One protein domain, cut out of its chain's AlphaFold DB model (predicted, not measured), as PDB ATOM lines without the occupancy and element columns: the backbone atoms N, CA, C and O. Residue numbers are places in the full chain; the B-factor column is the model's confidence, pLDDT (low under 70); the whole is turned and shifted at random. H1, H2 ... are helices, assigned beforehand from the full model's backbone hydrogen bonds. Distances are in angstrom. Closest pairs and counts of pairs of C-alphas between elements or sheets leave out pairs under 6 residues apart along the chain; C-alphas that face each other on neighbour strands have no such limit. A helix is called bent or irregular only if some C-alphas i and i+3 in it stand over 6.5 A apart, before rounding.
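This is residues 28 to 73 of the 99 residues of the protein "RHH_3 domain-containing protein" of Candidatus Desantisbacteria bacterium CG_4_10_14_0_8_um_filter_39_17 (UniProt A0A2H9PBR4). The domain is a long, nearly bare helix, H2, with a short helix, H1, set crosswise at its first end, roughly as the bar of a T. H2, 41.1 A from first to last C-alpha, makes most of the length, and residues 47 to 73 stick out from H1 as a bare arm. The printed part has 46 residues with two named helices, H1 then H2, and no named strand; the class is all helix. The whole is extended, with a radius of gyration of the C-alphas of 17.0 A, and the C-alphas span 53 by 14 by 14 A.

H1, residues 28 to 38, comes first, and a tight link of 3 residues leads to H2, residues 42 to 69. The two helices touch, with 5 pairs of C-alphas within 8 A. The closest C-alphas are those of Ala 35 and Arg 42, 5.6 A apart. H2 touches H1 with residues 42 to 45 alone. Their lines stand about perpendicular, at 76 degrees, and their centres are 22.7 A apart. Residues 47 to 73, of which 47 to 69 belong to H2, stand free. In H1 and H2 every pair of O i and N i+4 is within hydrogen-bond range.

H1 begins at C-alpha 28, at (59.515, 49.424, 100.864), and ends at C-alpha 38, at (49.420, 41.897, 92.375), 15.2 A away. H2 begins at C-alpha 42, at (59.133, 42.068, 95.018), and ends at C-alpha 69, at (70.152, 69.150, 66.157), which is 41.1 A from its first C-alpha. Neither helix is bent.

The outline is a rod. The two C-alphas farthest apart are those of His 36 and Ala 73, 53.4 A. The printed part has no cut. The mean pLDDT of the printed part is 90.5, and no printed residue is under 70.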
ATOM      1  N   PHE A  28      59.514  50.874 100.726       93.50
ATOM      2  CA  PHE A  28      59.515  49.424 100.864       93.50
ATOM      3  C   PHE A  28      58.118  48.903 101.207       93.50
ATOM      4  O   PHE A  28      57.655  47.976 100.545       93.50
ATOM      5  N   GLN A  29      57.438  49.515 102.181       95.94
ATOM      6  CA  GLN A  29      56.093  49.111 102.600       95.94
ATOM      7  C   GLN A  29      55.066  49.245 101.468       95.94
ATOM      8  O   GLN A  29      54.299  48.312 101.221       95.94
ATOM      9  N   GLU A  30      55.074  50.361 100.735       94.75
ATOM     10  CA  GLU A  30      54.179  50.563  99.587       94.75
ATOM     11  C   GLU A  30      54.407  49.519  98.490       94.75
ATOM     12  O   GLU A  30      53.461  48.935  97.950       94.75
ATOM     13  N   MET A  31      55.673  49.249  98.173       93.88
ATOM     14  CA  MET A  31      56.034  48.235  97.192       93.88
ATOM     15  C   MET A  31      55.624  46.828  97.649       93.88
ATOM     16  O   MET A  31      55.121  46.049  96.839       93.88
ATOM     17  N   ASP A  32      55.844  46.488  98.919       93.94
ATOM     18  CA  ASP A  32      55.494  45.190  99.500       93.94
ATOM     19  C   ASP A  32      53.977  44.963  99.430       93.94
ATOM     20  O   ASP A  32      53.524  43.947  98.896       93.94
ATOM     21  N   ALA A  33      53.182  45.965  99.812       95.56
ATOM     22  CA  ALA A  33      51.727  45.935  99.680       95.56
ATOM     23  C   ALA A  33      51.275  45.751  98.220       95.56
ATOM     24  O   ALA A  33      50.362  44.967  97.935       95.56
ATOM     25  N   LEU A  34      51.926  46.430  97.270       94.94
ATOM     26  CA  LEU A  34      51.623  46.289  95.845       94.94
ATOM     27  C   LEU A  34      51.994  44.900  95.310       94.94
ATOM     28  O   LEU A  34      51.224  44.308  94.549       94.94
ATOM     29  N   ALA A  35      53.144  44.365  95.715       94.75
ATOM     30  CA  ALA A  35      53.592  43.021  95.365       94.75
ATOM     31  C   ALA A  35      52.595  41.966  95.865       94.75
ATOM     32  O   ALA A  35      52.191  41.088  95.101       94.75
ATOM     33  N   HIS A  36      52.119  42.111  97.106       94.56
ATOM     34  CA  HIS A  36      51.075  41.264  97.677       94.56
ATOM     35  C   HIS A  36      49.751  41.374  96.914       94.56
ATOM     36  O   HIS A  36      49.175  40.356  96.538       94.56
ATOM     37  N   LYS A  37      49.294  42.593  96.605       95.69
ATOM     38  CA  LYS A  37      48.050  42.819  95.851       95.69
ATOM     39  C   LYS A  37      48.098  42.220  94.442       95.69
ATOM     40  O   LYS A  37      47.105  41.682  93.959       95.69
ATOM     41  N   THR A  38      49.241  42.330  93.770       92.81
ATOM     42  CA  THR A  38      49.420  41.897  92.375       92.81
ATOM     43  C   THR A  38      49.927  40.462  92.238       92.81
ATOM     44  O   THR A  38      49.987  39.960  91.121       92.81
ATOM     45  N   HIS A  39      50.247  39.788  93.350       93.69
ATOM     46  CA  HIS A  39      50.844  38.445  93.387       93.69
ATOM     47  C   HIS A  39      52.165  38.340  92.603       93.69
ATOM     48  O   HIS A  39      52.519  37.284  92.078       93.69
ATOM     49  N   ILE A  40      52.915  39.441  92.525       91.88
ATOM     50  CA  ILE A  40      54.195  39.518  91.817       91.88
ATOM     51  C   ILE A  40      55.333  39.543  92.844       91.88
ATOM     52  O   ILE A  40      55.263  40.291  93.818       91.88
ATOM     53  N   PRO A  41      56.431  38.788  92.640       92.12
ATOM     54  CA  PRO A  41      57.591  38.869  93.518       92.12
ATOM     55  C   PRO A  41      58.180  40.282  93.567       92.12
ATOM     56  O   PRO A  41      58.406  40.915  92.536       92.12
ATOM     57  N   ARG A  42      58.551  40.735  94.767       90.88
ATOM     58  CA  ARG A  42      59.133  42.068  95.018       90.88
ATOM     59  C   ARG A  42      60.334  42.389  94.127       90.88
ATOM     60  O   ARG A  42      60.453  43.500  93.627       90.88
ATOM     61  N   SER A  43      61.194  41.400  93.861       90.62
ATOM     62  CA  SER A  43      62.332  41.580  92.948       90.62
ATOM     63  C   SER A  43      61.904  41.917  91.522       90.62
ATOM     64  O   SER A  43      62.572  42.702  90.867       90.62
ATOM     65  N   ASN A  44      60.800  41.339  91.041       91.00
ATOM     66  CA  ASN A  44      60.322  41.573  89.678       91.00
ATOM     67  C   ASN A  44      59.704  42.967  89.559       91.00
ATOM     68  O   ASN A  44      59.859  43.632  88.540       91.00
ATOM     69  N   LEU A  45      59.030  43.425  90.615       91.94
ATOM     70  CA  LEU A  45      58.482  44.774  90.682       91.94
ATOM     71  C   LEU A  45      59.607  45.821  90.663       91.94
ATOM     72  O   LEU A  45      59.527  46.789  89.908       91.94
ATOM     73  N   PHE A  46      60.701  45.567  91.388       91.38
ATOM     74  CA  PHE A  46      61.924  46.371  91.303       91.38
ATOM     75  C   PHE A  46      62.569  46.346  89.916       91.38
ATOM     76  O   PHE A  46      62.888  47.403  89.380       91.38
ATOM     77  N   GLU A  47      62.750  45.164  89.321       91.19
ATOM     78  CA  GLU A  47      63.310  45.024  87.970       91.19
ATOM     79  C   GLU A  47      62.494  45.831  86.952       91.19
ATOM     80  O   GLU A  47      63.066  46.579  86.158       91.19
ATOM     81  N   LYS A  48      61.160  45.758  87.033       92.50
ATOM     82  CA  LYS A  48      60.266  46.537  86.176       92.50
ATOM     83  C   LYS A  48      60.401  48.039  86.421       92.50
ATOM     84  O   LYS A  48      60.545  48.794  85.467       92.50
ATOM     85  N   ALA A  49      60.381  48.480  87.677       92.94
ATOM     86  CA  ALA A  49      60.489  49.899  88.012       92.94
ATOM     87  C   ALA A  49      61.818  50.507  87.532       92.94
ATOM     88  O   ALA A  49      61.832  51.598  86.960       92.94
ATOM     89  N   VAL A  50      62.930  49.791  87.719       92.31
ATOM     90  CA  VAL A  50      64.253  50.217  87.245       92.31
ATOM     91  C   VAL A  50      64.313  50.212  85.717       92.31
ATOM     92  O   VAL A  50      64.829  51.164  85.135       92.31
ATOM     93  N   GLY A  51      63.759  49.186  85.064       94.38
ATOM     94  CA  GLY A  51      63.656  49.124  83.604       94.38
ATOM     95  C   GLY A  51      62.908  50.327  83.029       94.38
ATOM     96  O   GLY A  51      63.465  51.058  82.207       94.38
ATOM     97  N   ASP A  52      61.707  50.591  83.546       95.62
ATOM     98  CA  ASP A  52      60.864  51.717  83.134       95.62
ATOM     99  C   ASP A  52      61.574  53.067  83.381       95.62
ATOM    100  O   ASP A  52      61.480  53.991  82.570       95.62
ATOM    101  N   PHE A  53      62.307  53.208  84.492       94.19
ATOM    102  CA  PHE A  53      63.067  54.425  84.790       94.19
ATOM    103  C   PHE A  53      64.222  54.642  83.805       94.19
ATOM    104  O   PHE A  53      64.382  55.744  83.272       94.19
ATOM    105  N   LEU A  54      65.012  53.600  83.532       93.81
ATOM    106  CA  LEU A  54      66.137  53.675  82.599       93.81
ATOM    107  C   LEU A  54      65.671  53.963  81.172       93.81
ATOM    108  O   LEU A  54      66.302  54.751  80.468       93.81
ATOM    109  N   GLU A  55      64.562  53.365  80.746       94.75
ATOM    110  CA  GLU A  55      63.964  53.647  79.444       94.75
ATOM    111  C   GLU A  55      63.536  55.115  79.329       94.75
ATOM    112  O   GLU A  55      63.882  55.790  78.358       94.75
ATOM    113  N   ARG A  56      62.868  55.659  80.356       94.12
ATOM    114  CA  ARG A  56      62.497  57.083  80.393       94.12
ATOM    115  C   ARG A  56      63.714  57.999  80.297       94.12
ATOM    116  O   ARG A  56      63.660  58.983  79.563       94.12
ATOM    117  N   GLN A  57      64.804  57.680  80.995       92.88
ATOM    118  CA  GLN A  57      66.043  58.463  80.920       92.88
ATOM    119  C   GLN A  57      66.660  58.429  79.516       92.88
ATOM    120  O   GLN A  57      67.017  59.479  78.982       92.88
ATOM    121  N   LYS A  58      66.712  57.253  78.876       91.00
ATOM    122  CA  LYS A  58      67.183  57.121  77.486       91.00
ATOM    123  C   LYS A  58      66.335  57.948  76.524       91.00
ATOM    124  O   LYS A  58      66.877  58.703  75.723       91.00
ATOM    125  N   ASN A  59      65.012  57.866  76.646       91.38
ATOM    126  CA  ASN A  59      64.096  58.625  75.795       91.38
ATOM    127  C   ASN A  59      64.284  60.136  75.977       91.38
ATOM    128  O   ASN A  59      64.310  60.878  74.998       91.38
ATOM    129  N   GLN A  60      64.481  60.606  77.213       90.38
ATOM    130  CA  GLN A  60      64.795  62.010  77.478       90.38
ATOM    131  C   GLN A  60      66.123  62.440  76.852       90.38
ATOM    132  O   GLN A  60      66.215  63.558  76.346       90.38
ATOM    133  N   GLN A  61      67.143  61.585  76.871       88.75
ATOM    134  CA  GLN A  61      68.416  61.882  76.224       88.75
ATOM    135  C   GLN A  61      68.265  61.989  74.703       88.75
ATOM    136  O   GLN A  61      68.689  62.989  74.129       88.75
ATOM    137  N   ILE A  62      67.583  61.033  74.069       87.75
ATOM    138  CA  ILE A  62      67.306  61.064  72.624       87.75
ATOM    139  C   ILE A  62      66.551  62.345  72.253       87.75
ATOM    140  O   ILE A  62      66.911  63.030  71.299       87.75
ATOM    141  N   LEU A  63      65.529  62.713  73.031       89.75
ATOM    142  CA  LEU A  63      64.780  63.952  72.814       89.75
ATOM    143  C   LEU A  63      65.666  65.196  72.948       89.75
ATOM    144  O   LEU A  63      65.515  66.135  72.170       89.75
ATOM    145  N   LYS A  64      66.597  65.221  73.909       87.81
ATOM    146  CA  LYS A  64      67.559  66.324  74.060       87.81
ATOM    147  C   LYS A  64      68.490  66.432  72.858       87.81
ATOM    148  O   LYS A  64      68.691  67.536  72.366       87.81
ATOM    149  N   GLU A  65      69.027  65.313  72.383       87.44
ATOM    150  CA  GLU A  65      69.904  65.269  71.209       87.44
ATOM    151  C   GLU A  65      69.160  65.722  69.949       87.44
ATOM    152  O   GLU A  65      69.654  66.572  69.208       87.44
ATOM    153  N   LEU A  66      67.928  65.245  69.758       84.25
ATOM    154  CA  LEU A  66      67.070  65.668  68.655       84.25
ATOM    155  C   LEU A  66      66.813  67.179  68.704       84.25
ATOM    156  O   LEU A  66      67.029  67.882  67.720       84.25
ATOM    157  N   ASN A  67      66.411  67.695  69.866       85.69
ATOM    158  CA  ASN A  67      66.185  69.126  70.048       85.69
ATOM    159  C   ASN A  67      67.460  69.944  69.821       85.69
ATOM    160  O   ASN A  67      67.367  71.054  69.308       85.69
ATOM    161  N   ALA A  68      68.639  69.417  70.163       83.75
ATOM    162  CA  ALA A  68      69.907  70.086  69.903       83.75
ATOM    163  C   ALA A  68      70.184  70.204  68.397       83.75
ATOM    164  O   ALA A  68      70.504  71.296  67.931       83.75
ATOM    165  N   VAL A  69      69.984  69.130  67.623       84.50
ATOM    166  CA  VAL A  69      70.152  69.150  66.157       84.50
ATOM    167  C   VAL A  69      69.194  70.144  65.498       84.50
ATOM    168  O   VAL A  69      69.604  70.911  64.633       84.50
ATOM    169  N   TYR A  70      67.936  70.181  65.938       77.25
ATOM    170  CA  TYR A  70      66.908  71.063  65.371       77.25
ATOM    171  C   TYR A  70      66.798  72.430  66.067       77.25
ATOM    172  O   TYR A  70      65.853  73.176  65.814       77.25
ATOM    173  N   SER A  71      67.745  72.784  66.941       77.31
ATOM    174  CA  SER A  71      67.728  74.063  67.671       77.31
ATOM    175  C   SER A  71      68.060  75.272  66.789       77.31
ATOM    176  O   SER A  71      67.762  76.411  67.151       77.31
ATOM    177  N   THR A  72      68.667  75.044  65.624       77.50
ATOM    178  CA  THR A  72      69.020  76.098  64.673       77.50
ATOM    179  C   THR A  72      67.811  76.590  63.887       77.50
ATOM    180  O   THR A  72      66.846  75.862  63.665       77.50
ATOM    181  N   ALA A  73      67.872  77.842  63.423       74.19
ATOM    182  CA  ALA A  73      66.802  78.419  62.622       74.19
ATOM    183  C   ALA A  73      66.532  77.556  61.373       74.19
ATOM    184  O   ALA A  73      67.473  77.269  60.629       74.19
TER     185      ALA A  73